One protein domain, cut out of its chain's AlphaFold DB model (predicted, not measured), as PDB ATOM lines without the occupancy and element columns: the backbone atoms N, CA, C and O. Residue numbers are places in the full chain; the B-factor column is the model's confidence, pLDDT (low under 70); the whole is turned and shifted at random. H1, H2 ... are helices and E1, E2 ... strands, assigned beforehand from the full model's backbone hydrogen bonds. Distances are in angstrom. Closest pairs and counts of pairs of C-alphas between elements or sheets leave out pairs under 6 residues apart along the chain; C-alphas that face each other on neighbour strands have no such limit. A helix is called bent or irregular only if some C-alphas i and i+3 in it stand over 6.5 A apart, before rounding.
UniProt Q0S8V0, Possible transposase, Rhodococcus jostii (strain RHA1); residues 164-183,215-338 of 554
ATOM      1  N   GLU A 164     408.615 341.592 435.397       65.19
ATOM      2  CA  GLU A 164     407.229 341.395 435.832       65.19
ATOM      3  C   GLU A 164     406.413 340.553 434.838       65.19
ATOM      4  O   GLU A 164     405.854 339.531 435.225       65.19
ATOM      5  N   ASP A 165     406.462 340.878 433.544       66.12
ATOM      6  CA  ASP A 165     405.810 340.079 432.493       66.12
ATOM      7  C   ASP A 165     406.354 338.646 432.412       66.12
ATOM      8  O   ASP A 165     405.646 337.701 432.071       66.12
ATOM      9  N   GLY A 166     407.644 338.463 432.704       66.00
ATOM     10  CA  GLY A 166     408.257 337.139 432.785       66.00
ATOM     11  C   GLY A 166     407.725 336.323 433.962       66.00
ATOM     12  O   GLY A 166     407.526 335.121 433.819       66.00
ATOM     13  N   LEU A 167     407.472 336.971 435.101       65.50
ATOM     14  CA  LEU A 167     406.889 336.337 436.282       65.50
ATOM     15  C   LEU A 167     405.416 335.984 436.066       65.50
ATOM     16  O   LEU A 167     405.037 334.863 436.390       65.50
ATOM     17  N   ARG A 168     404.618 336.883 435.469       66.06
ATOM     18  CA  ARG A 168     403.205 336.615 435.135       66.06
ATOM     19  C   ARG A 168     403.069 335.415 434.199       66.06
ATOM     20  O   ARG A 168     402.401 334.451 434.548       66.06
ATOM     21  N   ARG A 169     403.829 335.395 433.098       68.50
ATOM     22  CA  ARG A 169     403.851 334.252 432.167       68.50
ATOM     23  C   ARG A 169     404.320 332.952 432.815       68.50
ATOM     24  O   ARG A 169     403.805 331.891 432.489       68.50
ATOM     25  N   ALA A 170     405.305 333.008 433.714       64.69
ATOM     26  CA  ALA A 170     405.765 331.818 434.427       64.69
ATOM     27  C   ALA A 170     404.701 331.286 435.402       64.69
ATOM     28  O   ALA A 170     404.552 330.074 435.524       64.69
ATOM     29  N   ALA A 171     403.962 332.178 436.069       62.44
ATOM     30  CA  ALA A 171     402.849 331.812 436.937       62.44
ATOM     31  C   ALA A 171     401.698 331.187 436.137       62.44
ATOM     32  O   ALA A 171     401.208 330.129 436.515       62.44
ATOM     33  N   GLU A 172     401.329 331.791 435.006       67.25
ATOM     34  CA  GLU A 172     400.321 331.262 434.078       67.25
ATOM     35  C   GLU A 172     400.729 329.893 433.516       67.25
ATOM     36  O   GLU A 172     399.931 328.961 433.530       67.25
ATOM     37  N   ALA A 173     401.983 329.734 433.080       68.00
ATOM     38  CA  ALA A 173     402.489 328.473 432.537       68.00
ATOM     39  C   ALA A 173     402.554 327.354 433.588       68.00
ATOM     40  O   ALA A 173     402.253 326.202 433.279       68.00
ATOM     41  N   GLU A 174     402.939 327.667 434.828       60.34
ATOM     42  CA  GLU A 174     402.943 326.684 435.914       60.34
ATOM     43  C   GLU A 174     401.516 326.348 436.364       60.34
ATOM     44  O   GLU A 174     401.218 325.176 436.565       60.34
ATOM     45  N   ALA A 175     400.611 327.331 436.449       60.53
ATOM     46  CA  ALA A 175     399.193 327.087 436.719       60.53
ATOM     47  C   ALA A 175     398.563 326.199 435.635       60.53
ATOM     48  O   ALA A 175     397.865 325.243 435.960       60.53
ATOM     49  N   ALA A 176     398.879 326.447 434.361       65.88
ATOM     50  CA  ALA A 176     398.452 325.609 433.245       65.88
ATOM     51  C   ALA A 176     399.054 324.196 433.314       65.88
ATOM     52  O   ALA A 176     398.351 323.225 433.052       65.88
ATOM     53  N   ARG A 177     400.327 324.049 433.709       68.25
ATOM     54  CA  ARG A 177     400.952 322.732 433.923       68.25
ATOM     55  C   ARG A 177     400.294 321.977 435.077       68.25
ATOM     56  O   ARG A 177     400.062 320.784 434.940       68.25
ATOM     57  N   ILE A 178     400.014 322.643 436.196       61.22
ATOM     58  CA  ILE A 178     399.335 322.041 437.351       61.22
ATOM     59  C   ILE A 178     397.916 321.634 436.961       61.22
ATOM     60  O   ILE A 178     397.522 320.514 437.251       61.22
ATOM     61  N   ALA A 179     397.181 322.489 436.246       61.59
ATOM     62  CA  ALA A 179     395.860 322.158 435.722       61.59
ATOM     63  C   ALA A 179     395.913 320.968 434.750       61.59
ATOM     64  O   ALA A 179     395.082 320.074 434.842       61.59
ATOM     65  N   ALA A 180     396.920 320.904 433.873       63.81
ATOM     66  CA  ALA A 180     397.124 319.772 432.973       63.81
ATOM     67  C   ALA A 180     397.512 318.484 433.721       63.81
ATOM     68  O   ALA A 180     397.053 317.410 433.355       63.81
ATOM     69  N   ALA A 181     398.326 318.579 434.776       60.78
ATOM     70  CA  ALA A 181     398.694 317.442 435.616       60.78
ATOM     71  C   ALA A 181     397.516 316.952 436.471       60.78
ATOM     72  O   ALA A 181     397.344 315.751 436.618       60.78
ATOM     73  N   ALA A 182     396.686 317.863 436.987       51.75
ATOM     74  CA  ALA A 182     395.455 317.538 437.698       51.75
ATOM     75  C   ALA A 182     394.412 316.920 436.758       51.75
ATOM     76  O   ALA A 182     393.799 315.932 437.125       51.75
ATOM     77  N   ALA A 183     394.269 317.431 435.531       55.66
ATOM     78  CA  ALA A 183     393.403 316.838 434.512       55.66
ATOM     79  C   ALA A 183     393.900 315.457 434.055       55.66
ATOM     80  O   ALA A 183     393.095 314.559 433.848       55.66
ATOM     81  N   THR A 215     400.140 324.432 445.298       50.53
ATOM     82  CA  THR A 215     399.620 325.739 445.736       50.53
ATOM     83  C   THR A 215     400.646 326.547 446.531       50.53
ATOM     84  O   THR A 215     400.672 327.771 446.449       50.53
ATOM     85  N   THR A 216     401.566 325.898 447.250       50.91
ATOM     86  CA  THR A 216     402.568 326.595 448.080       50.91
ATOM     87  C   THR A 216     403.593 327.375 447.247       50.91
ATOM     88  O   THR A 216     404.088 328.427 447.664       50.91
ATOM     89  N   ARG A 217     403.917 326.902 446.036       53.22
ATOM     90  CA  ARG A 217     404.830 327.589 445.108       53.22
ATOM     91  C   ARG A 217     404.137 328.756 444.412       53.22
ATOM     92  O   ARG A 217     404.723 329.838 444.339       53.22
ATOM     93  N   SER A 218     402.918 328.552 443.916       53.03
ATOM     94  CA  SER A 218     402.118 329.608 443.289       53.03
ATOM     95  C   SER A 218     401.733 330.692 444.299       53.03
ATOM     96  O   SER A 218     401.846 331.871 443.973       53.03
ATOM     97  N   ALA A 219     401.434 330.329 445.551       56.28
ATOM     98  CA  ALA A 219     401.190 331.266 446.648       56.28
ATOM     99  C   ALA A 219     402.403 332.166 446.923       56.28
ATOM    100  O   ALA A 219     402.253 333.379 447.021       56.28
ATOM    101  N   ARG A 220     403.624 331.614 446.949       54.12
ATOM    102  CA  ARG A 220     404.853 332.418 447.113       54.12
ATOM    103  C   ARG A 220     405.118 333.362 445.940       54.12
ATOM    104  O   ARG A 220     405.693 334.432 446.131       54.12
ATOM    105  N   ILE A 221     404.735 332.974 444.723       54.03
ATOM    106  CA  ILE A 221     404.830 333.841 443.539       54.03
ATOM    107  C   ILE A 221     403.769 334.950 443.613       54.03
ATOM    108  O   ILE A 221     404.095 336.107 443.358       54.03
ATOM    109  N   ALA A 222     402.540 334.624 444.016       60.97
ATOM    110  CA  ALA A 222     401.458 335.585 444.215       60.97
ATOM    111  C   ALA A 222     401.773 336.590 445.339       60.97
ATOM    112  O   ALA A 222     401.595 337.790 445.157       60.97
ATOM    113  N   GLU A 223     402.335 336.132 446.458       61.00
ATOM    114  CA  GLU A 223     402.816 336.986 447.550       61.00
ATOM    115  C   GLU A 223     403.928 337.934 447.070       61.00
ATOM    116  O   GLU A 223     403.891 339.137 447.338       61.00
ATOM    117  N   ALA A 224     404.879 337.431 446.275       52.94
ATOM    118  CA  ALA A 224     405.933 338.256 445.687       52.94
ATOM    119  C   ALA A 224     405.399 339.311 444.693       52.94
ATOM    120  O   ALA A 224     406.024 340.372 444.554       52.94
ATOM    121  N   LEU A 225     404.273 339.036 444.012       59.22
ATOM    122  CA  LEU A 225     403.547 339.989 443.159       59.22
ATOM    123  C   LEU A 225     402.774 341.026 443.997       59.22
ATOM    124  O   LEU A 225     402.880 342.218 443.730       59.22
ATOM    125  N   ALA A 226     402.097 340.620 445.071       67.69
ATOM    126  CA  ALA A 226     401.382 341.547 445.956       67.69
ATOM    127  C   ALA A 226     402.335 342.529 446.667       67.69
ATOM    128  O   ALA A 226     402.104 343.739 446.693       67.69
ATOM    129  N   GLN A 227     403.476 342.037 447.161       65.88
ATOM    130  CA  GLN A 227     404.548 342.881 447.709       65.88
ATOM    131  C   GLN A 227     405.170 343.807 446.645       65.88
ATOM    132  O   GLN A 227     405.794 344.818 446.976       65.88
ATOM    133  N   LEU A 228     405.063 343.462 445.356       62.41
ATOM    134  CA  LEU A 228     405.522 344.300 444.247       62.41
ATOM    135  C   LEU A 228     404.596 345.489 444.027       62.41
ATOM    136  O   LEU A 228     405.094 346.607 443.894       62.41
ATOM    137  N   ASP A 229     403.291 345.267 444.072       66.88
ATOM    138  CA  ASP A 229     402.312 346.336 443.902       66.88
ATOM    139  C   ASP A 229     402.280 347.284 445.110       66.88
ATOM    140  O   ASP A 229     402.326 348.502 444.925       66.88
ATOM    141  N   ALA A 230     402.351 346.755 446.336       67.44
ATOM    142  CA  ALA A 230     402.396 347.573 447.553       67.44
ATOM    143  C   ALA A 230     403.653 348.466 447.622       67.44
ATOM    144  O   ALA A 230     403.570 349.663 447.895       67.44
ATOM    145  N   GLN A 231     404.833 347.916 447.307       61.84
ATOM    146  CA  GLN A 231     406.074 348.697 447.295       61.84
ATOM    147  C   GLN A 231     406.089 349.739 446.165       61.84
ATOM    148  O   GLN A 231     406.599 350.841 446.365       61.84
ATOM    149  N   LYS A 232     405.528 349.424 444.985       62.69
ATOM    150  CA  LYS A 232     405.375 350.399 443.889       62.69
ATOM    151  C   LYS A 232     404.550 351.594 444.344       62.69
ATOM    152  O   LYS A 232     404.967 352.721 444.105       62.69
ATOM    153  N   GLN A 233     403.414 351.347 444.993       69.25
ATOM    154  CA  GLN A 233     402.539 352.405 445.489       69.25
ATOM    155  C   GLN A 233     403.247 353.267 446.541       69.25
ATOM    156  O   GLN A 233     403.199 354.490 446.440       69.25
ATOM    157  N   ALA A 234     403.984 352.653 447.473       67.94
ATOM    158  CA  ALA A 234     404.739 353.380 448.493       67.94
ATOM    159  C   ALA A 234     405.885 354.230 447.905       67.94
ATOM    160  O   ALA A 234     405.969 355.425 448.174       67.94
ATOM    161  N   GLU A 235     406.740 353.651 447.050       66.69
ATOM    162  CA  GLU A 235     407.851 354.379 446.411       66.69
ATOM    163  C   GLU A 235     407.355 355.489 445.476       66.69
ATOM    164  O   GLU A 235     407.990 356.539 445.368       66.69
ATOM    165  N   GLN A 236     406.256 355.244 444.758       70.50
ATOM    166  CA  GLN A 236     405.650 356.227 443.869       70.50
ATOM    167  C   GLN A 236     405.052 357.377 444.682       70.50
ATOM    168  O   GLN A 236     405.366 358.526 444.399       70.50
ATOM    169  N   SER A 237     404.313 357.076 445.753       71.12
ATOM    170  CA  SER A 237     403.760 358.081 446.665       71.12
ATOM    171  C   SER A 237     404.849 358.946 447.312       71.12
ATOM    172  O   SER A 237     404.725 360.169 447.332       71.12
ATOM    173  N   GLU A 238     405.963 358.355 447.755       70.31
ATOM    174  CA  GLU A 238     407.084 359.109 448.335       70.31
ATOM    175  C   GLU A 238     407.781 360.008 447.296       70.31
ATOM    176  O   GLU A 238     408.137 361.156 447.576       70.31
ATOM    177  N   ARG A 239     407.975 359.503 446.069       71.25
ATOM    178  CA  ARG A 239     408.554 360.280 444.960       71.25
ATOM    179  C   ARG A 239     407.652 361.424 444.535       71.25
ATOM    180  O   ARG A 239     408.164 362.515 444.283       71.25
ATOM    181  N   ASP A 240     406.353 361.170 444.462       74.31
ATOM    182  CA  ASP A 240     405.350 362.161 444.100       74.31
ATOM    183  C   ASP A 240     405.257 363.229 445.191       74.31
ATOM    184  O   ASP A 240     405.281 364.412 444.865       74.31
ATOM    185  N   GLY A 241     405.327 362.845 446.470       77.38
ATOM    186  CA  GLY A 241     405.441 363.782 447.591       77.38
ATOM    187  C   GLY A 241     406.688 364.671 447.502       77.38
ATOM    188  O   GLY A 241     406.586 365.893 447.587       77.38
ATOM    189  N   LYS A 242     407.872 364.092 447.236       77.56
ATOM    190  CA  LYS A 242     409.126 364.853 447.038       77.56
ATOM    191  C   LYS A 242     409.073 365.786 445.821       77.56
ATOM    192  O   LYS A 242     409.669 366.861 445.842       77.56
ATOM    193  N   ALA A 243     408.412 365.372 444.740       80.25
ATOM    194  CA  ALA A 243     408.237 366.195 443.547       80.25
ATOM    195  C   ALA A 243     407.246 367.346 443.788       80.25
ATOM    196  O   ALA A 243     407.523 368.470 443.376       80.25
ATOM    197  N   GLN A 244     406.137 367.076 444.482       80.12
ATOM    198  CA  GLN A 244     405.137 368.072 444.863       80.12
ATOM    199  C   GLN A 244     405.722 369.130 445.800       80.12
ATOM    200  O   GLN A 244     405.576 370.315 445.513       80.12
ATOM    201  N   ASP A 245     406.451 368.729 446.846       80.19
ATOM    202  CA  ASP A 245     407.127 369.658 447.765       80.19
ATOM    203  C   ASP A 245     408.112 370.577 447.022       80.19
ATOM    204  O   ASP A 245     408.093 371.799 447.164       80.19
ATOM    205  N   TYR A 246     408.925 370.003 446.132       81.19
ATOM    206  CA  TYR A 246     409.867 370.770 445.321       81.19
ATOM    207  C   TYR A 246     409.175 371.791 444.403       81.19
ATOM    208  O   TYR A 246     409.652 372.921 444.267       81.19
ATOM    209  N   LEU A 247     408.064 371.408 443.762       80.50
ATOM    210  CA  LEU A 247     407.294 372.311 442.906       80.50
ATOM    211  C   LEU A 247     406.597 373.409 443.718       80.50
ATOM    212  O   LEU A 247     406.654 374.563 443.307       80.50
ATOM    213  N   ALA A 248     406.043 373.083 444.888       81.12
ATOM    214  CA  ALA A 248     405.415 374.052 445.784       81.12
ATOM    215  C   ALA A 248     406.404 375.129 446.266       81.12
ATOM    216  O   ALA A 248     406.074 376.311 446.319       81.12
ATOM    217  N   ARG A 249     407.652 374.747 446.552       78.19
ATOM    218  CA  ARG A 249     408.714 375.696 446.930       78.19
ATOM    219  C   ARG A 249     409.148 376.597 445.775       78.19
ATOM    220  O   ARG A 249     409.415 377.779 445.975       78.19
ATOM    221  N   LEU A 250     409.179 376.052 444.559       78.25
ATOM    222  CA  LEU A 250     409.364 376.844 443.341       78.25
ATOM    223  C   LEU A 250     408.214 377.835 443.125       78.25
ATOM    224  O   LEU A 250     408.476 378.977 442.761       78.25
ATOM    225  N   ASP A 251     406.967 377.422 443.368       78.00
ATOM    226  CA  ASP A 251     405.785 378.296 443.314       78.00
ATOM    227  C   ASP A 251     405.845 379.429 444.344       78.00
ATOM    228  O   ASP A 251     405.456 380.557 444.047       78.00
ATOM    229  N   ALA A 252     406.401 379.161 445.525       78.19
ATOM    230  CA  ALA A 252     406.630 380.166 446.561       78.19
ATOM    231  C   ALA A 252     407.774 381.155 446.234       78.19
ATOM    232  O   ALA A 252     408.059 382.047 447.032       78.19
ATOM    233  N   GLY A 253     408.441 381.017 445.081       71.56
ATOM    234  CA  GLY A 253     409.555 381.878 444.672       71.56
ATOM    235  C   GLY A 253     410.873 381.582 445.393       71.56
ATOM    236  O   GLY A 253     411.803 382.391 445.338       71.56
ATOM    237  N   GLU A 254     410.990 380.436 446.069       71.38
ATOM    238  CA  GLU A 254     412.232 380.043 446.730       71.38
ATOM    239  C   GLU A 254     413.302 379.632 445.712       71.38
ATOM    240  O   GLU A 254     413.057 378.903 444.748       71.38
ATOM    241  N   THR A 255     414.554 380.023 445.964       63.94
ATOM    242  CA  THR A 255     415.688 379.507 445.188       63.94
ATOM    243  C   THR A 255     416.029 378.091 445.654       63.94
ATOM    244  O   THR A 255     416.770 377.894 446.620       63.94
ATOM    245  N   VAL A 256     415.498 377.081 444.962       62.56
ATOM    246  CA  VAL A 256     415.741 375.672 445.301       62.56
ATOM    247  C   VAL A 256     417.033 375.175 444.642       62.56
ATOM    248  O   VAL A 256     417.084 374.882 443.449       62.56
ATOM    249  N   MET A 257     418.106 375.080 445.431       47.25
ATOM    250  CA  MET A 257     419.416 374.583 444.992       47.25
ATOM    251  C   MET A 257     419.565 373.090 445.297       47.25
ATOM    252  O   MET A 257     419.362 372.649 446.427       47.25
ATOM    253  N   GLY A 258     419.966 372.309 444.297       57.00
ATOM    254  CA  GLY A 258     420.131 370.863 444.416       57.00
ATOM    255  C   GLY A 258     419.716 370.136 443.142       57.00
ATOM    256  O   GLY A 258     419.407 370.749 442.120       57.00
ATOM    257  N   ARG A 259     419.727 368.802 443.187       62.00
ATOM    258  CA  ARG A 259     419.236 367.989 442.073       62.00
ATOM    259  C   ARG A 259     417.708 368.039 442.053       62.00
ATOM    260  O   ARG A 259     417.080 367.699 443.048       62.00
ATOM    261  N   VAL A 260     417.131 368.415 440.912       77.06
ATOM    262  CA  VAL A 260     415.678 368.393 440.705       77.06
ATOM    263  C   VAL A 260     415.158 366.960 440.910       77.06
ATOM    264  O   VAL A 260     415.720 366.040 440.300       77.06
ATOM    265  N   PRO A 261     414.131 366.733 441.751       81.19
ATOM    266  CA  PRO A 261     413.519 365.420 441.904       81.19
ATOM    267  C   PRO A 261     413.019 364.885 440.566       81.19
ATOM    268  O   PRO A 261     412.488 365.631 439.747       81.19
ATOM    269  N   VAL A 262     413.145 363.574 440.361       74.56
ATOM    270  CA  VAL A 262     412.805 362.900 439.096       74.56
ATOM    271  C   VAL A 262     411.385 363.224 438.610       74.56
ATOM    272  O   VAL A 262     411.208 363.448 437.416       74.56
ATOM    273  N   GLY A 263     410.403 363.296 439.517       79.94
ATOM    274  CA  GLY A 263     409.010 363.639 439.193       79.94
ATOM    275  C   GLY A 263     408.766 365.121 438.874       79.94
ATOM    276  O   GLY A 263     407.725 365.456 438.329       79.94
ATOM    277  N   ALA A 264     409.728 366.004 439.162       84.31
ATOM    278  CA  ALA A 264     409.632 367.448 438.940       84.31
ATOM    279  C   ALA A 264     410.549 367.959 437.809       84.31
ATOM    280  O   ALA A 264     410.499 369.140 437.478       84.31
ATOM    281  N   GLU A 265     411.398 367.111 437.206       84.25
ATOM    282  CA  GLU A 265     412.407 367.525 436.211       84.25
ATOM    283  C   GLU A 265     411.802 368.255 435.000       84.25
ATOM    284  O   GLU A 265     412.335 369.293 434.599       84.25
ATOM    285  N   VAL A 266     410.694 367.742 434.452       87.19
ATOM    286  CA  VAL A 266     410.004 368.331 433.289       87.19
ATOM    287  C   VAL A 266     409.300 369.624 433.680       87.19
ATOM    288  O   VAL A 266     409.640 370.667 433.137       87.19
ATOM    289  N   ALA A 267     408.436 369.591 434.699       86.12
ATOM    290  CA  ALA A 267     407.721 370.776 435.179       86.12
ATOM    291  C   ALA A 267     408.677 371.919 435.582       86.12
ATOM    292  O   ALA A 267     408.441 373.087 435.283       86.12
ATOM    293  N   ALA A 268     409.815 371.602 436.206       85.25
ATOM    294  CA  ALA A 268     410.831 372.598 436.533       85.25
ATOM    295  C   ALA A 268     411.568 373.131 435.288       85.25
ATOM    296  O   ALA A 268     411.974 374.292 435.270       85.25
ATOM    297  N   ALA A 269     411.788 372.304 434.261       86.06
ATOM    298  CA  ALA A 269     412.383 372.745 432.999       86.06
ATOM    299  C   ALA A 269     411.418 373.622 432.185       86.06
ATOM    300  O   ALA A 269     411.851 374.644 431.654       86.06
ATOM    301  N   GLU A 270     410.127 373.282 432.158       89.75
ATOM    302  CA  GLU A 270     409.059 374.092 431.558       89.75
ATOM    303  C   GLU A 270     408.987 375.476 432.204       89.75
ATOM    304  O   GLU A 270     409.013 376.483 431.498       89.75
ATOM    305  N   ARG A 271     409.009 375.546 433.543       86.12
ATOM    306  CA  ARG A 271     409.029 376.817 434.289       86.12
ATOM    307  C   ARG A 271     410.227 377.690 433.930       86.12
ATOM    308  O   ARG A 271     410.058 378.848 433.565       86.12
ATOM    309  N   ARG A 272     411.437 377.123 433.942       88.00
ATOM    310  CA  ARG A 272     412.660 377.861 433.573       88.00
ATOM    311  C   ARG A 272     412.640 378.347 432.123       88.00
ATOM    312  O   ARG A 272     413.222 379.388 431.821       88.00
ATOM    313  N   LEU A 273     412.022 377.589 431.215       90.12
ATOM    314  CA  LEU A 273     411.828 378.020 429.832       90.12
ATOM    315  C   LEU A 273     410.823 379.177 429.758       90.12
ATOM    316  O   LEU A 273     411.123 380.175 429.107       90.12
ATOM    317  N   ALA A 274     409.691 379.078 430.459       89.31
ATOM    318  CA  ALA A 274     408.676 380.129 430.520       89.31
ATOM    319  C   ALA A 274     409.240 381.445 431.086       89.31
ATOM    320  O   ALA A 274     409.058 382.498 430.477       89.31
ATOM    321  N   GLU A 275     410.009 381.385 432.176       87.94
ATOM    322  CA  GLU A 275     410.708 382.542 432.753       87.94
ATOM    323  C   GLU A 275     411.686 383.183 431.760       87.94
ATOM    324  O   GLU A 275     411.701 384.402 431.591       87.94
ATOM    325  N   ALA A 276     412.493 382.373 431.064       88.88
ATOM    326  CA  ALA A 276     413.452 382.873 430.079       88.88
ATOM    327  C   ALA A 276     412.764 383.518 428.862       88.88
ATOM    328  O   ALA A 276     413.264 384.510 428.327       88.88
ATOM    329  N   VAL A 277     411.625 382.964 428.433       91.19
ATOM    330  CA  VAL A 277     410.790 383.520 427.360       91.19
ATOM    331  C   VAL A 277     410.185 384.852 427.794       91.19
ATOM    332  O   VAL A 277     410.372 385.844 427.089       91.19
ATOM    333  N   ALA A 278     409.549 384.906 428.966       90.50
ATOM    334  CA  ALA A 278     408.943 386.121 429.505       90.50
ATOM    335  C   ALA A 278     409.983 387.237 429.709       90.50
ATOM    336  O   ALA A 278     409.766 388.382 429.312       90.50
ATOM    337  N   ALA A 279     411.161 386.898 430.245       89.50
ATOM    338  CA  ALA A 279     412.257 387.848 430.416       89.50
ATOM    339  C   ALA A 279     412.714 388.443 429.074       89.50
ATOM    340  O   ALA A 279     412.923 389.655 428.974       89.50
ATOM    341  N   GLN A 280     412.833 387.616 428.029       91.88
ATOM    342  CA  GLN A 280     413.229 388.091 426.705       91.88
ATOM    343  C   GLN A 280     412.123 388.907 426.023       91.88
ATOM    344  O   GLN A 280     412.420 389.927 425.398       91.88
ATOM    345  N   GLN A 281     410.854 388.518 426.178       91.31
ATOM    346  CA  GLN A 281     409.705 389.293 425.699       91.31
ATOM    347  C   GLN A 281     409.678 390.689 426.331       91.31
ATOM    348  O   GLN A 281     409.619 391.679 425.606       91.31
ATOM    349  N   ALA A 282     409.882 390.789 427.647       90.31
ATOM    350  CA  ALA A 282     409.957 392.070 428.348       90.31
ATOM    351  C   ALA A 282     411.134 392.950 427.878       90.31
ATOM    352  O   ALA A 282     411.068 394.180 427.934       90.31
ATOM    353  N   VAL A 283     412.251 392.365 427.426       88.38
ATOM    354  CA  VAL A 283     413.357 393.125 426.810       88.38
ATOM    355  C   VAL A 283     412.957 393.653 425.427       88.38
ATOM    356  O   VAL A 283     413.219 394.818 425.123       88.38
ATOM    357  N   ILE A 284     412.299 392.828 424.608       89.25
ATOM    358  CA  ILE A 284     411.819 393.207 423.270       89.25
ATOM    359  C   ILE A 284     410.754 394.307 423.363       89.25
ATOM    360  O   ILE A 284     410.816 395.279 422.614       89.25
ATOM    361  N   GLU A 285     409.809 394.199 424.294       88.88
ATOM    362  CA  GLU A 285     408.768 395.208 424.523       88.88
ATOM    363  C   GLU A 285     409.355 396.540 424.988       88.88
ATOM    364  O   GLU A 285     409.030 397.583 424.423       88.88
ATOM    365  N   ARG A 286     410.300 396.515 425.940       86.88
ATOM    366  CA  ARG A 286     411.031 397.722 426.364       86.88
ATOM    367  C   ARG A 286     411.789 398.373 425.209       86.88
ATOM    368  O   ARG A 286     411.844 399.599 425.131       86.88
ATOM    369  N   PHE A 287     412.370 397.576 424.313       86.81
ATOM    370  CA  PHE A 287     413.021 398.087 423.110       86.81
ATOM    371  C   PHE A 287     412.011 398.725 422.146       86.81
ATOM    372  O   PHE A 287     412.238 399.854 421.721       86.81
ATOM    373  N   ARG A 288     410.878 398.060 421.871       86.31
ATOM    374  CA  ARG A 288     409.788 398.579 421.019       86.31
ATOM    375  C   ARG A 288     409.197 399.887 421.547       86.31
ATOM    376  O   ARG A 288     408.987 400.813 420.774       86.31
ATOM    377  N   GLY A 289     408.960 399.986 422.855       85.19
ATOM    378  CA  GLY A 289     408.456 401.214 423.478       85.19
ATOM    379  C   GLY A 289     409.440 402.384 423.360       85.19
ATOM    380  O   GLY A 289     409.033 403.523 423.130       85.19
ATOM    381  N   ARG A 290     410.749 402.107 423.448       82.94
ATOM    382  CA  ARG A 290     411.806 403.118 423.294       82.94
ATOM    383  C   ARG A 290     411.952 403.609 421.851       82.94
ATOM    384  O   ARG A 290     412.108 404.805 421.631       82.94
ATOM    385  N   THR A 291     411.883 402.711 420.868       80.12
ATOM    386  CA  THR A 291     411.928 403.101 419.449       80.12
ATOM    387  C   THR A 291     410.669 403.853 419.021       80.12
ATOM    388  O   THR A 291     410.777 404.819 418.272       80.12
ATOM    389  N   ALA A 292     409.493 403.488 419.543       79.75
ATOM    390  CA  ALA A 292     408.241 404.202 419.276       79.75
ATOM    391  C   ALA A 292     408.208 405.636 419.845       79.75
ATOM    392  O   ALA A 292     407.502 406.488 419.313       79.75
ATOM    393  N   SER A 293     408.984 405.923 420.895       78.75
ATOM    394  CA  SER A 293     409.074 407.243 421.544       78.75
ATOM    395  C   SER A 293     410.186 408.146 420.981       78.75
ATOM    396  O   SER A 293     410.494 409.183 421.563       78.75
ATOM    397  N   GLY A 294     410.787 407.782 419.842       70.31
ATOM    398  CA  GLY A 294     411.793 408.603 419.155       70.31
ATOM    399  C   GLY A 294     413.228 408.449 419.675       70.31
ATOM    400  O   GLY A 294     414.124 409.156 419.216       70.31
ATOM    401  N   GLY A 295     413.486 407.513 420.597       60.56
ATOM    402  CA  GLY A 295     414.837 407.188 421.057       60.56
ATOM    403  C   GLY A 295     415.606 406.364 420.019       60.56
ATOM    404  O   GLY A 295     415.465 405.142 419.968       60.56
ATOM    405  N   GLY A 296     416.422 407.018 419.190       51.84
ATOM    406  CA  GLY A 296     417.310 406.363 418.224       51.84
ATOM    407  C   GLY A 296     418.658 405.958 418.834       51.84
ATOM    408  O   GLY A 296     419.348 406.793 419.411       51.84
ATOM    409  N   GLY A 297     419.051 404.688 418.664       65.94
ATOM    410  CA  GLY A 297     420.380 404.162 419.017       65.94
ATOM    411  C   GLY A 297     420.388 403.173 420.191       65.94
ATOM    412  O   GLY A 297     419.951 403.485 421.297       65.94
ATOM    413  N   GLY A 298     420.895 401.955 419.954       65.69
ATOM    414  CA  GLY A 298     421.070 400.920 420.979       65.69
ATOM    415  C   GLY A 298     421.128 399.493 420.421       65.69
ATOM    416  O   GLY A 298     420.837 399.254 419.251       65.69
ATOM    417  N   PHE A 299     421.502 398.535 421.275       76.50
ATOM    418  CA  PHE A 299     421.521 397.107 420.941       76.50
ATOM    419  C   PHE A 299     420.114 396.602 420.577       76.50
ATOM    420  O   PHE A 299     419.179 396.768 421.363       76.50
ATOM    421  N   VAL A 300     419.977 395.966 419.409       83.62
ATOM    422  CA  VAL A 300     418.729 395.332 418.960       83.62
ATOM    423  C   VAL A 300     418.610 393.956 419.627       83.62
ATOM    424  O   VAL A 300     419.441 393.081 419.361       83.62
ATOM    425  N   PRO A 301     417.618 393.729 420.507       85.56
ATOM    426  CA  PRO A 301     417.455 392.438 421.154       85.56
ATOM    427  C   PRO A 301     417.041 391.370 420.142       85.56
ATOM    428  O   PRO A 301     416.196 391.595 419.278       85.56
ATOM    429  N   LYS A 302     417.637 390.182 420.275       89.25
ATOM    430  CA  LYS A 302     417.323 389.029 419.425       89.25
ATOM    431  C   LYS A 302     415.864 388.581 419.598       89.25
ATOM    432  O   LYS A 302     415.340 388.688 420.714       89.25
ATOM    433  N   PRO A 303     415.234 388.007 418.557       90.06
ATOM    434  CA  PRO A 303     413.971 387.286 418.696       90.06
ATOM    435  C   PRO A 303     414.046 386.217 419.796       90.06
ATOM    436  O   PRO A 303     415.117 385.667 420.061       90.06
ATOM    437  N   VAL A 304     412.910 385.909 420.429       86.75
ATOM    438  CA  VAL A 304     412.828 384.960 421.558       86.75
ATOM    439  C   VAL A 304     413.479 383.615 421.215       86.75
ATOM    440  O   VAL A 304     414.322 383.136 421.973       86.75
ATOM    441  N   ASP A 305     413.183 383.058 420.039       84.94
ATOM    442  CA  ASP A 305     413.722 381.768 419.583       84.94
ATOM    443  C   ASP A 305     415.227 381.796 419.251       84.94
ATOM    444  O   ASP A 305     415.890 380.757 419.167       84.94
ATOM    445  N   GLU A 306     415.810 382.984 419.084       88.25
ATOM    446  CA  GLU A 306     417.238 383.177 418.814       88.25
ATOM    447  C   GLU A 306     418.051 383.539 420.060       88.25
ATOM    448  O   GLU A 306     419.286 383.601 420.017       88.25
ATOM    449  N   HIS A 307     417.383 383.758 421.193       91.69
ATOM    450  CA  HIS A 307     418.050 384.107 422.433       91.69
ATOM    451  C   HIS A 307     418.760 382.888 423.044       91.69
ATOM    452  O   HIS A 307     418.164 381.837 423.275       91.69
ATOM    453  N   HIS A 308     420.056 383.029 423.340       88.56
ATOM    454  CA  HIS A 308     420.913 381.923 423.785       88.56
ATOM    455  C   HIS A 308     420.407 381.213 425.056       88.56
ATOM    456  O   HIS A 308     420.460 379.985 425.127       88.56
ATOM    457  N   LEU A 309     419.867 381.955 426.036       84.06
ATOM    458  CA  LEU A 309     419.278 381.356 427.242       84.06
ATOM    459  C   LEU A 309     417.988 380.593 426.930       84.06
ATOM    460  O   LEU A 309     417.810 379.502 427.458       84.06
ATOM    461  N   VAL A 310     417.130 381.112 426.045       89.38
ATOM    462  CA  VAL A 310     415.885 380.430 425.645       89.38
ATOM    463  C   VAL A 310     416.217 379.121 424.931       89.38
ATOM    464  O   VAL A 310     415.692 378.074 425.301       89.38
ATOM    465  N   ARG A 311     417.171 379.142 423.989       90.69
ATOM    466  CA  ARG A 311     417.663 377.931 423.310       90.69
ATOM    467  C   ARG A 311     418.214 376.902 424.294       90.69
ATOM    468  O   ARG A 311     417.816 375.744 424.239       90.69
ATOM    469  N   ARG A 312     419.062 377.329 425.236       90.44
ATOM    470  CA  ARG A 312     419.606 376.454 426.284       90.44
ATOM    471  C   ARG A 312     418.498 375.817 427.131       90.44
ATOM    472  O   ARG A 312     418.539 374.610 427.350       90.44
ATOM    473  N   ARG A 313     417.511 376.596 427.595       90.62
ATOM    474  CA  ARG A 313     416.389 376.070 428.400       90.62
ATOM    475  C   ARG A 313     415.499 375.112 427.608       90.62
ATOM    476  O   ARG A 313     415.024 374.136 428.175       90.62
ATOM    477  N   ARG A 314     415.339 375.331 426.300       90.50
ATOM    478  CA  ARG A 314     414.611 374.420 425.404       90.50
ATOM    479  C   ARG A 314     415.317 373.066 425.287       90.50
ATOM    480  O   ARG A 314     414.697 372.042 425.529       90.50
ATOM    481  N   THR A 315     416.638 373.060 425.085       88.06
ATOM    482  CA  THR A 315     417.446 371.823 425.106       88.06
ATOM    483  C   THR A 315     417.385 371.103 426.462       88.06
ATOM    484  O   THR A 315     417.369 369.872 426.518       88.06
ATOM    485  N   GLU A 316     417.357 371.850 427.574       87.19
ATOM    486  CA  GLU A 316     417.182 371.278 428.917       87.19
ATOM    487  C   GLU A 316     415.815 370.583 429.067       87.19
ATOM    488  O   GLU A 316     415.768 369.474 429.608       87.19
ATOM    489  N   LEU A 317     414.735 371.181 428.547       90.06
ATOM    490  CA  LEU A 317     413.396 370.582 428.514       90.06
ATOM    491  C   LEU A 317     413.355 369.325 427.635       90.06
ATOM    492  O   LEU A 317     412.920 368.276 428.106       90.06
ATOM    493  N   ASP A 318     413.893 369.382 426.417       87.94
ATOM    494  CA  ASP A 318     413.954 368.228 425.507       87.94
ATOM    495  C   ASP A 318     414.727 367.058 426.137       87.94
ATOM    496  O   ASP A 318     414.339 365.890 426.048       87.94
ATOM    497  N   THR A 319     415.817 367.366 426.847       85.12
ATOM    498  CA  THR A 319     416.597 366.369 427.589       85.12
ATOM    499  C   THR A 319     415.799 365.764 428.743       85.12
ATOM    500  O   THR A 319     415.911 364.560 428.989       85.12
ATOM    501  N   ALA A 320     415.023 366.574 429.466       84.06
ATOM    502  CA  ALA A 320     414.168 366.107 430.553       84.06
ATOM    503  C   ALA A 320     413.039 365.205 430.026       84.06
ATOM    504  O   ALA A 320     412.848 364.116 430.563       84.06
ATOM    505  N   LEU A 321     412.377 365.595 428.932       84.38
ATOM    506  CA  LEU A 321     411.336 364.809 428.260       84.38
ATOM    507  C   LEU A 321     411.876 363.479 427.727       84.38
ATOM    508  O   LEU A 321     411.279 362.432 427.968       84.38
ATOM    509  N   ARG A 322     413.052 363.479 427.085       86.88
ATOM    510  CA  ARG A 322     413.706 362.237 426.641       86.88
ATOM    511  C   ARG A 322     414.009 361.311 427.819       86.88
ATOM    512  O   ARG A 322     413.676 360.131 427.769       86.88
ATOM    513  N   LYS A 323     414.605 361.838 428.895       80.62
ATOM    514  CA  LYS A 323     414.889 361.060 430.115       80.62
ATOM    515  C   LYS A 323     413.611 360.538 430.771       80.62
ATOM    516  O   LYS A 323     413.628 359.437 431.314       80.62
ATOM    517  N   GLN A 324     412.524 361.308 430.744       81.38
ATOM    518  CA  GLN A 324     411.219 360.865 431.225       81.38
ATOM    519  C   GLN A 324     410.698 359.715 430.358       81.38
ATOM    520  O   GLN A 324     410.365 358.675 430.910       81.38
ATOM    521  N   GLY A 325     410.733 359.840 429.028       73.31
ATOM    522  CA  GLY A 325     410.350 358.773 428.098       73.31
ATOM    523  C   GLY A 325     411.168 357.490 428.283       73.31
ATOM    524  O   GLY A 325     410.601 356.406 428.393       73.31
ATOM    525  N   GLU A 326     412.491 357.606 428.421       74.81
ATOM    526  CA  GLU A 326     413.389 356.479 428.721       74.81
ATOM    527  C   GLU A 326     413.065 355.822 430.072       74.81
ATOM    528  O   GLU A 326     413.077 354.597 430.187       74.81
ATOM    529  N   ARG A 327     412.743 356.613 431.105       70.69
ATOM    530  CA  ARG A 327     412.346 356.099 432.426       70.69
ATOM    531  C   ARG A 327     410.984 355.420 432.394       70.69
ATOM    532  O   ARG A 327     410.845 354.370 433.013       70.69
ATOM    533  N   THR A 328     410.010 355.980 431.681       63.56
ATOM    534  CA  THR A 328     408.688 355.373 431.484       63.56
ATOM    535  C   THR A 328     408.823 354.040 430.749       63.56
ATOM    536  O   THR A 328     408.252 353.044 431.181       63.56
ATOM    537  N   ALA A 329     409.677 353.977 429.723       60.16
ATOM    538  CA  ALA A 329     410.002 352.732 429.028       60.16
ATOM    539  C   ALA A 329     410.733 351.716 429.933       60.16
ATOM    540  O   ALA A 329     410.458 350.517 429.884       60.16
ATOM    541  N   ALA A 330     411.640 352.178 430.802       56.81
ATOM    542  CA  ALA A 330     412.372 351.325 431.740       56.81
ATOM    543  C   ALA A 330     411.533 350.869 432.952       56.81
ATOM    544  O   ALA A 330     411.846 349.840 433.558       56.81
ATOM    545  N   ALA A 331     410.470 351.594 433.316       54.34
ATOM    546  CA  ALA A 331     409.607 351.265 434.451       54.34
ATOM    547  C   ALA A 331     408.917 349.898 434.286       54.34
ATOM    548  O   ALA A 331     408.781 349.178 435.275       54.34
ATOM    549  N   GLY A 332     408.602 349.496 433.048       50.03
ATOM    550  CA  GLY A 332     408.080 348.163 432.716       50.03
ATOM    551  C   GLY A 332     409.115 347.027 432.778       50.03
ATOM    552  O   GLY A 332     408.760 345.859 432.676       50.03
ATOM    553  N   GLN A 333     410.404 347.330 432.973       54.75
ATOM    554  CA  GLN A 333     411.490 346.338 432.983       54.75
ATOM    555  C   GLN A 333     412.096 346.096 434.373       54.75
ATOM    556  O   GLN A 333     413.167 345.487 434.473       54.75
ATOM    557  N   ARG A 334     411.456 346.558 435.460       62.62
ATOM    558  CA  ARG A 334     411.961 346.321 436.824       62.62
ATOM    559  C   ARG A 334     412.109 344.817 437.065       62.62
ATOM    560  O   ARG A 334     411.147 344.057 437.004       62.62
ATOM    561  N   ARG A 335     413.348 344.386 437.317       69.25
ATOM    562  CA  ARG A 335     413.678 342.980 437.550       69.25
ATOM    563  C   ARG A 335     413.633 342.675 439.043       69.25
ATOM    564  O   ARG A 335     414.226 343.411 439.831       69.25
ATOM    565  N   ARG A 336     412.967 341.584 439.420       72.69
ATOM    566  CA  ARG A 336     413.001 341.023 440.776       72.69
ATOM    567  C   ARG A 336     413.681 339.675 440.778       72.69
ATOM    568  O   ARG A 336     413.612 338.925 439.807       72.69
ATOM    569  N   ASN A 337     414.319 339.367 441.893       79.88
ATOM    570  CA  ASN A 337     414.973 338.093 442.072       79.88
ATOM    571  C   ASN A 337     413.991 337.064 442.642       79.88
ATOM    572  O   ASN A 337     413.449 337.271 443.720       79.88
ATOM    573  N   ILE A 338     413.790 335.942 441.952       76.69
ATOM    574  CA  ILE A 338     412.849 334.898 442.403       76.69
ATOM    575  C   ILE A 338     413.335 334.127 443.636       76.69
ATOM    576  O   ILE A 338     412.542 333.502 444.331       76.69
TER     577      ILE A 338
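This is residues 164 to 183 and 215 to 338 of the 554 residues of the protein "Possible transposase" of Rhodococcus jostii (strain RHA1) (UniProt Q0S8V0). Four long helices lie nearly lengthwise in a thin, staggered rod, each meeting the next over only part of its length. H1 lies beside the first residues of H2 at one end, H3 overlaps the later part of H2 and carries on the same way toward the other end, and H4 folds back beside H3 to make a helical hairpin. The printed part has 144 residues, with H1, H2, H3, H4 and the short strand E1 in that order, and its class is mostly helix. It is extended, with a radius of gyration of the C-alphas of 26.2 A and spans of 95 by 27 by 20 A.

H1, residues 164 to 183, touches H2, residues 215 to 251, at a shallow tilt of 20 degrees, opposite ways. H1 touches H2 with residues 167 to 175 alone, and H2 touches H1 with residues 218 to 221 alone; the closest C-alphas are those of Ala 171 and Ser 218, 6.8 A apart. Residues 229 to 235 of H2 stand free. H3, residues 262 to 292, touches H2 at a shallow tilt of 24 degrees, the same way; H3 touches H2 with residues 262 to 268 alone, and H2 touches H3 with residues 239 to 247 alone; the closest C-alphas, of Ala 243 and Ala 264, are 5.0 A apart. H3 is irregular: C-alphas 263 and 266 are 7.6 A apart. H4, residues 308 to 331, touches residues 265 to 277 of H3 alone, opposite ways at a shallow tilt of 19 degrees, and the two form a hairpin; the closest C-alphas, of Ala 269 and Leu 317, are 5.1 A apart. H2 and H4 are apart. E1, residues 335 to 337, pairs with no named strand; its closest C-alpha to H1 is that of Arg 335, 6.9 A from that of Glu 164. In H1, H2 and H4 every O i to N i+4 pair is within hydrogen-bond range; in H3, 25 of 27 are.

H1 begins at C-alpha 164 (407.229, 341.395, 435.832) and is 28.2 A long from first to last C-alpha. H2 is the longest helix, 53.0 A; H3 measures 46.0 A and ends at C-alpha 292 (408.241, 404.202, 419.276). H4 measures 34.4 A. E1 measures 6.8 A and ends at C-alpha 337 (414.973, 338.093, 442.072).

The two C-alphas farthest apart, of Ala 183 and Gly 294, are 94.8 A apart. Residues 184 to 214 are not printed, and C-alphas 183 and 215 are 15.6 A apart across this cut. The link from H3 to H4, residues 293 to 307, is long. Mean pLDDT of the printed part is 74.3; it is under 70 in residues 164 to 183, 215 to 235, 255 to 259, 295 to 298 and 328 to 335.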